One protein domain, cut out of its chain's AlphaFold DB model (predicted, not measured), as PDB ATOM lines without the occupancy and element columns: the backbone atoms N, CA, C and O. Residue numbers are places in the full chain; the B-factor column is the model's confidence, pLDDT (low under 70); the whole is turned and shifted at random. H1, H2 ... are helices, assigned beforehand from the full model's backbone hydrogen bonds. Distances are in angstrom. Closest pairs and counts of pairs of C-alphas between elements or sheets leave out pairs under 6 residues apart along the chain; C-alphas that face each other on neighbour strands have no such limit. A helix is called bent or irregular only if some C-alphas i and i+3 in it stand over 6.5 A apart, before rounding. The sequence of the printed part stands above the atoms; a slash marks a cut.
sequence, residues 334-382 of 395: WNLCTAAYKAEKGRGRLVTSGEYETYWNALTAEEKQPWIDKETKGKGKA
ATOM      1  N   TRP A 334      45.594  26.256  -5.725       97.25
ATOM      2  CA  TRP A 334      46.740  25.640  -6.397       97.25
ATOM      3  C   TRP A 334      46.929  24.178  -5.978       97.25
ATOM      4  O   TRP A 334      46.866  23.285  -6.813       97.25
ATOM      5  N   ASN A 335      47.108  23.895  -4.683       97.38
ATOM      6  CA  ASN A 335      47.321  22.525  -4.193       97.38
ATOM      7  C   ASN A 335      46.116  21.598  -4.431       97.38
ATOM      8  O   ASN A 335      46.310  20.420  -4.738       97.38
ATOM      9  N   LEU A 336      44.884  22.116  -4.353       97.19
ATOM     10  CA  LEU A 336      43.677  21.345  -4.673       97.19
ATOM     11  C   LEU A 336      43.653  20.935  -6.152       97.19
ATOM     12  O   LEU A 336      43.415  19.769  -6.469       97.19
ATOM     13  N   CYS A 337      43.967  21.870  -7.047       98.12
ATOM     14  CA  CYS A 337      44.084  21.601  -8.474       98.12
ATOM     15  C   CYS A 337      45.270  20.670  -8.780       98.12
ATOM     16  O   CYS A 337      45.137  19.735  -9.564       98.12
ATOM     17  N   THR A 338      46.402  20.848  -8.091       97.44
ATOM     18  CA  THR A 338      47.601  19.998  -8.208       97.44
ATOM     19  C   THR A 338      47.261  18.541  -7.896       97.44
ATOM     20  O   THR A 338      47.677  17.628  -8.612       97.44
ATOM     21  N   ALA A 339      46.476  18.307  -6.839       97.00
ATOM     22  CA  ALA A 339      46.041  16.971  -6.447       97.00
ATOM     23  C   ALA A 339      45.133  16.321  -7.498       97.00
ATOM     24  O   ALA A 339      45.341  15.157  -7.843       97.00
ATOM     25  N   ALA A 340      44.173  17.072  -8.042       97.38
ATOM     26  CA  ALA A 340      43.287  16.581  -9.093       97.38
ATOM     27  C   ALA A 340      44.042  16.284 -10.395       97.38
ATOM     28  O   ALA A 340      43.890  15.204 -10.962       97.38
ATOM     29  N   TYR A 341      44.936  17.183 -10.808       97.44
ATOM     30  CA  TYR A 341      45.789  16.993 -11.978       97.44
ATOM     31  C   TYR A 341      46.660  15.739 -11.848       97.44
ATOM     32  O   TYR A 341      46.744  14.923 -12.767       97.44
ATOM     33  N   LYS A 342      47.266  15.526 -10.671       96.62
ATOM     34  CA  LYS A 342      48.065  14.326 -10.397       96.62
ATOM     35  C   LYS A 342      47.212  13.055 -10.380       96.62
ATOM     36  O   LYS A 342      47.703  12.011 -10.797       96.62
ATOM     37  N   ALA A 343      45.958  13.116  -9.938       96.44
ATOM     38  CA  ALA A 343      45.049  11.972  -9.998       96.44
ATOM     39  C   ALA A 343      44.663  11.607 -11.445       96.44
ATOM     40  O   ALA A 343      44.531  10.426 -11.766       96.44
ATOM     41  N   GLU A 344      44.523  12.602 -12.324       96.62
ATOM     42  CA  GLU A 344      44.168  12.389 -13.728       96.62
ATOM     43  C   GLU A 344      45.369  11.924 -14.567       96.62
ATOM     44  O   GLU A 344      45.305  10.878 -15.215       96.62
ATOM     45  N   LYS A 345      46.478  12.675 -14.532       95.19
ATOM     46  CA  LYS A 345      47.662  12.454 -15.383       95.19
ATOM     47  C   LYS A 345      48.740  11.585 -14.741       95.19
ATOM     48  O   LYS A 345      49.590  11.045 -15.441       95.19
ATOM     49  N   GLY A 346      48.718  11.433 -13.418       88.12
ATOM     50  CA  GLY A 346      49.736  10.699 -12.664       88.12
ATOM     51  C   GLY A 346      49.509   9.192 -12.572       88.12
ATOM     52  O   GLY A 346      50.255   8.513 -11.863       88.12
ATOM     53  N   ARG A 347      48.512   8.628 -13.268       90.38
ATOM     54  CA  ARG A 347      48.331   7.171 -13.344       90.38
ATOM     55  C   ARG A 347      49.455   6.544 -14.175       90.38
ATOM     56  O   ARG A 347      49.342   6.395 -15.382       90.38
ATOM     57  N   GLY A 348      50.552   6.206 -13.502       91.31
ATOM     58  CA  GLY A 348      51.719   5.539 -14.089       91.31
ATOM     59  C   GLY A 348      52.820   6.474 -14.595       91.31
ATOM     60  O   GLY A 348      53.850   5.986 -15.048       91.31
ATOM     61  N   ARG A 349      52.653   7.799 -14.484       96.31
ATOM     62  CA  ARG A 349      53.656   8.791 -14.899       96.31
ATOM     63  C   ARG A 349      53.982   9.756 -13.763       96.31
ATOM     64  O   ARG A 349      53.091  10.252 -13.075       96.31
ATOM     65  N   LEU A 350      55.272  10.035 -13.571       96.19
ATOM     66  CA  LEU A 350      55.722  11.112 -12.691       96.19
ATOM     67  C   LEU A 350      55.402  12.455 -13.352       96.19
ATOM     68  O   LEU A 350      55.869  12.730 -14.451       96.19
ATOM     69  N   VAL A 351      54.608  13.271 -12.667       97.44
ATOM     70  CA  VAL A 351      54.317  14.651 -13.069       97.44
ATOM     71  C   VAL A 351      55.395  15.566 -12.493       97.44
ATOM     72  O   VAL A 351      55.691  15.486 -11.292       97.44
ATOM     73  N   THR A 352      55.975  16.431 -13.323       98.00
ATOM     74  CA  THR A 352      56.978  17.418 -12.892       98.00
ATOM     75  C   THR A 352      56.333  18.758 -12.529       98.00
ATOM     76  O   THR A 352      55.199  19.057 -12.906       98.00
ATOM     77  N   SER A 353      57.048  19.571 -11.751       96.94
ATOM     78  CA  SER A 353      56.577  20.898 -11.338       96.94
ATOM     79  C   SER A 353      56.361  21.851 -12.516       96.94
ATOM     80  O   SER A 353      55.333  22.520 -12.557       96.94
ATOM     81  N   GLY A 354      57.255  21.840 -13.510       97.00
ATOM     82  CA  GLY A 354      57.134  22.673 -14.708       97.00
ATOM     83  C   GLY A 354      55.960  22.279 -15.611       97.00
ATOM     84  O   GLY A 354      55.294  23.153 -16.164       97.00
ATOM     85  N   GLU A 355      55.648  20.981 -15.718       97.44
ATOM     86  CA  GLU A 355      54.463  20.510 -16.455       97.44
ATOM     87  C   GLU A 355      53.172  21.047 -15.834       97.44
ATOM     88  O   GLU A 355      52.298  21.554 -16.540       97.44
ATOM     89  N   TYR A 356      53.067  20.973 -14.506       97.88
ATOM     90  CA  TYR A 356      51.894  21.470 -13.801       97.88
ATOM     91  C   TYR A 356      51.789  22.998 -13.832       97.88
ATOM     92  O   TYR A 356      50.696  23.523 -14.013       97.88
ATOM     93  N   GLU A 357      52.903  23.719 -13.701       97.50
ATOM     94  CA  GLU A 357      52.919  25.182 -13.803       97.50
ATOM     95  C   GLU A 357      52.452  25.654 -15.188       97.50
ATOM     96  O   GLU A 357      51.637  26.570 -15.287       97.50
ATOM     97  N   THR A 358      52.878  24.969 -16.254       97.75
ATOM     98  CA  THR A 358      52.410  25.242 -17.622       97.75
ATOM     99  C   THR A 358      50.908  24.992 -17.754       97.75
ATOM    100  O   THR A 358      50.187  25.838 -18.281       97.75
ATOM    101  N   TYR A 359      50.416  23.865 -17.225       98.12
ATOM    102  CA  TYR A 359      48.987  23.555 -17.186       98.12
ATOM    103  C   TYR A 359      48.189  24.621 -16.423       98.12
ATOM    104  O   TYR A 359      47.204  25.139 -16.938       98.12
ATOM    105  N   TRP A 360      48.630  25.000 -15.223       97.81
ATOM    106  CA  TRP A 360      47.945  26.001 -14.412       97.81
ATOM    107  C   TRP A 360      47.924  27.376 -15.081       97.81
ATOM    108  O   TRP A 360      46.919  28.083 -15.022       97.81
ATOM    109  N   ASN A 361      49.015  27.773 -15.730       97.56
ATOM    110  CA  ASN A 361      49.080  29.049 -16.437       97.56
ATOM    111  C   ASN A 361      48.205  29.056 -17.699       97.56
ATOM    112  O   ASN A 361      47.667  30.107 -18.032       97.56
ATOM    113  N   ALA A 362      48.008  27.900 -18.340       98.06
ATOM    114  CA  ALA A 362      47.107  27.747 -19.481       98.06
ATOM    115  C   ALA A 362      45.614  27.768 -19.098       98.06
ATOM    116  O   ALA A 362      44.791  28.123 -19.936       98.06
ATOM    117  N   LEU A 363      45.261  27.419 -17.853       97.94
ATOM    118  CA  LEU A 363      43.877  27.496 -17.377       97.94
ATOM    119  C   LEU A 363      43.371  28.947 -17.366       97.94
ATOM    120  O   LEU A 363      44.004  29.852 -16.797       97.94
ATOM    121  N   THR A 364      42.180  29.138 -17.918       98.31
ATOM    122  CA  THR A 364      41.430  30.396 -17.869       98.31
ATOM    123  C   THR A 364      40.975  30.727 -16.443       98.31
ATOM    124  O   THR A 364      41.002  29.888 -15.537       98.31
ATOM    125  N   ALA A 365      40.560  31.976 -16.211       97.88
ATOM    126  CA  ALA A 365      40.034  32.390 -14.909       97.88
ATOM    127  C   ALA A 365      38.782  31.586 -14.511       97.88
ATOM    128  O   ALA A 365      38.646  31.195 -13.352       97.88
ATOM    129  N   GLU A 366      37.921  31.269 -15.481       98.00
ATOM    130  CA  GLU A 366      36.701  30.481 -15.275       98.00
ATOM    131  C   GLU A 366      37.015  29.048 -14.826       98.00
ATOM    132  O   GLU A 366      36.417  28.541 -13.879       98.00
ATOM    133  N   GLU A 367      38.028  28.412 -15.421       98.19
ATOM    134  CA  GLU A 367      38.464  27.068 -15.024       98.19
ATOM    135  C   GLU A 367      39.189  27.049 -13.666       98.19
ATOM    136  O   GLU A 367      39.203  26.027 -12.970       98.19
ATOM    137  N   LYS A 368      39.783  28.178 -13.258       98.31
ATOM    138  CA  LYS A 368      40.403  28.350 -11.935       98.31
ATOM    139  C   LYS A 368      39.366  28.567 -10.830       98.31
ATOM    140  O   LYS A 368      39.599  28.133  -9.697       98.31
ATOM    141  N   GLN A 369      38.219  29.168 -11.147       97.88
ATOM    142  CA  GLN A 369      37.157  29.505 -10.196       97.88
ATOM    143  C   GLN A 369      36.698  28.348  -9.285       97.88
ATOM    144  O   GLN A 369      36.687  28.539  -8.067       97.88
ATOM    145  N   PRO A 370      36.415  27.121  -9.771       98.06
ATOM    146  CA  PRO A 370      35.973  26.031  -8.897       98.06
ATOM    147  C   PRO A 370      37.016  25.620  -7.847       98.06
ATOM    148  O   PRO A 370      36.660  25.045  -6.815       98.06
ATOM    149  N   TRP A 371      38.304  25.880  -8.084       97.75
ATOM    150  CA  TRP A 371      39.364  25.622  -7.108       97.75
ATOM    151  C   TRP A 371      39.429  26.717  -6.045       97.75
ATOM    152  O   TRP A 371      39.615  26.406  -4.868       97.75
ATOM    153  N   ILE A 372      39.213  27.969  -6.450       96.88
ATOM    154  CA  ILE A 372      39.126  29.132  -5.558       96.88
ATOM    155  C   ILE A 372      37.904  28.995  -4.637       96.88
ATOM    156  O   ILE A 372      38.023  29.135  -3.420       96.88
ATOM    157  N   ASP A 373      36.753  28.595  -5.177       96.75
ATOM    158  CA  ASP A 373      35.527  28.379  -4.399       96.75
ATOM    159  C   ASP A 373      35.661  27.225  -3.389       96.75
ATOM    160  O   ASP A 373      35.054  27.233  -2.314       96.75
ATOM    161  N   LYS A 374      36.461  26.199  -3.705       95.75
ATOM    162  CA  LYS A 374      36.762  25.107  -2.762       95.75
ATOM    163  C   LYS A 374      37.690  25.563  -1.640       95.75
ATOM    164  O   LYS A 374      37.520  25.116  -0.505       95.75
ATOM    165  N   GLU A 375      38.642  26.445  -1.934       95.19
ATOM    166  CA  GLU A 375      39.524  27.029  -0.922       95.19
ATOM    167  C   GLU A 375      38.732  27.863   0.100       95.19
ATOM    168  O   GLU A 375      38.967  27.739   1.305       95.19
ATOM    169  N   THR A 376      37.755  28.656  -0.350       92.50
ATOM    170  CA  THR A 376      36.917  29.480   0.539       92.50
ATOM    171  C   THR A 376      35.958  28.629   1.376       92.50
ATOM    172  O   THR A 376      35.870  28.822   2.591       92.50
ATOM    173  N   LYS A 377      35.315  27.610   0.784       90.19
ATOM    174  CA  LYS A 377      34.409  26.690   1.504       90.19
ATOM    175  C   LYS A 377      35.114  25.832   2.557       90.19
ATOM    176  O   LYS A 377      34.504  25.474   3.563       90.19
ATOM    177  N   GLY A 378      36.389  25.497   2.351       79.00
ATOM    178  CA  GLY A 378      37.170  24.697   3.297       79.00
ATOM    179  C   GLY A 378      37.462  25.409   4.622       79.00
ATOM    180  O   GLY A 378      37.581  24.745   5.650       79.00
ATOM    181  N   LYS A 379      37.542  26.747   4.622       75.06
ATOM    182  CA  LYS A 379      37.861  27.528   5.827       75.06
ATOM    183  C   LYS A 379      36.675  27.671   6.788       75.06
ATOM    184  O   LYS A 379      36.896  27.686   7.995       75.06
ATOM    185  N   GLY A 380      35.440  27.702   6.282       68.19
ATOM    186  CA  GLY A 380      34.240  27.923   7.107       68.19
ATOM    187  C   GLY A 380      33.869  26.755   8.028       68.19
ATOM    188  O   GLY A 380      33.448  26.959   9.155       68.19
ATOM    189  N   LYS A 381      34.109  25.499   7.627       58.94
ATOM    190  CA  LYS A 381      33.700  24.341   8.453       58.94
ATOM    191  C   LYS A 381      34.546  24.113   9.711       58.94
ATOM    192  O   LYS A 381      34.199  23.258  10.526       58.94
ATOM    193  N   ALA A 382      35.665  24.821   9.862       57.06
ATOM    194  CA  ALA A 382      36.499  24.729  11.054       57.06
ATOM    195  C   ALA A 382      36.055  25.691  12.171       57.06
ATOM    196  O   ALA A 382      36.360  25.415  13.331       57.06
TER     197      ALA A 382
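This is residues 334 to 382 of the 395 residues of an uncharacterized protein of Paxillus rubicundulus Ve08.2h10 (UniProt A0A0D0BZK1). The longest helix, H3, and the shorter H2 form the two arms of an open V, with the tight link of residues 363 to 364 at its point, and H1 lies across the opening, with residues 334 to 337 on H3. Contacts are few: H1 touches H3 and is near H2, while residues 343 to 349 and 376 to 382 stick out. The printed part has 49 residues with three named helices, in the order H1, H2, H3, and no named strand; the class is all helix. The whole is loose, with a radius of gyration of the C-alphas of 12.2 A, and elongated, with spans of 35 by 23 by 14 A.

H3 takes residues 365 to 380 and is 23.2 A long, from C-alpha 365 at (40.034, 32.390, -14.909) to C-alpha 380 at (34.240, 27.923, 7.107). It is only just irregular: C-alphas 367 and 370 are 6.7 A apart. H1, residues 334 to 345, measures 16.0 A and begins with C-alpha 334 at (46.740, 25.640, -6.397). H2, residues 353 to 362, measures 14.2 A.

H3 touches H1 with residues 371 to 375 alone, and H1 touches H3 with residues 334 to 337 alone. Their closest C-alphas, those of Trp 371 and Cys 337, are 6.3 A apart. They run opposite ways at a steep tilt of 62 degrees. H1 and H2 are close but not clearly touching, about perpendicular at 76 degrees, with the closest C-alphas, Thr 338 and Tyr 356, 7.2 A apart. H2 and H3 are only just apart, 8.3 A at the closest C-alphas. Every O i to N i+4 pair is within hydrogen-bond range in H1 and H2, and 8 of 12 are in H3.

The C-alphas farthest apart, those of Gly 348 and Gly 380, are 35.4 A apart. The printed part has no cut. The link from H1 to H2 is short. Mean pLDDT of the printed part is 93.6, and residues 380 to 382 are under 70.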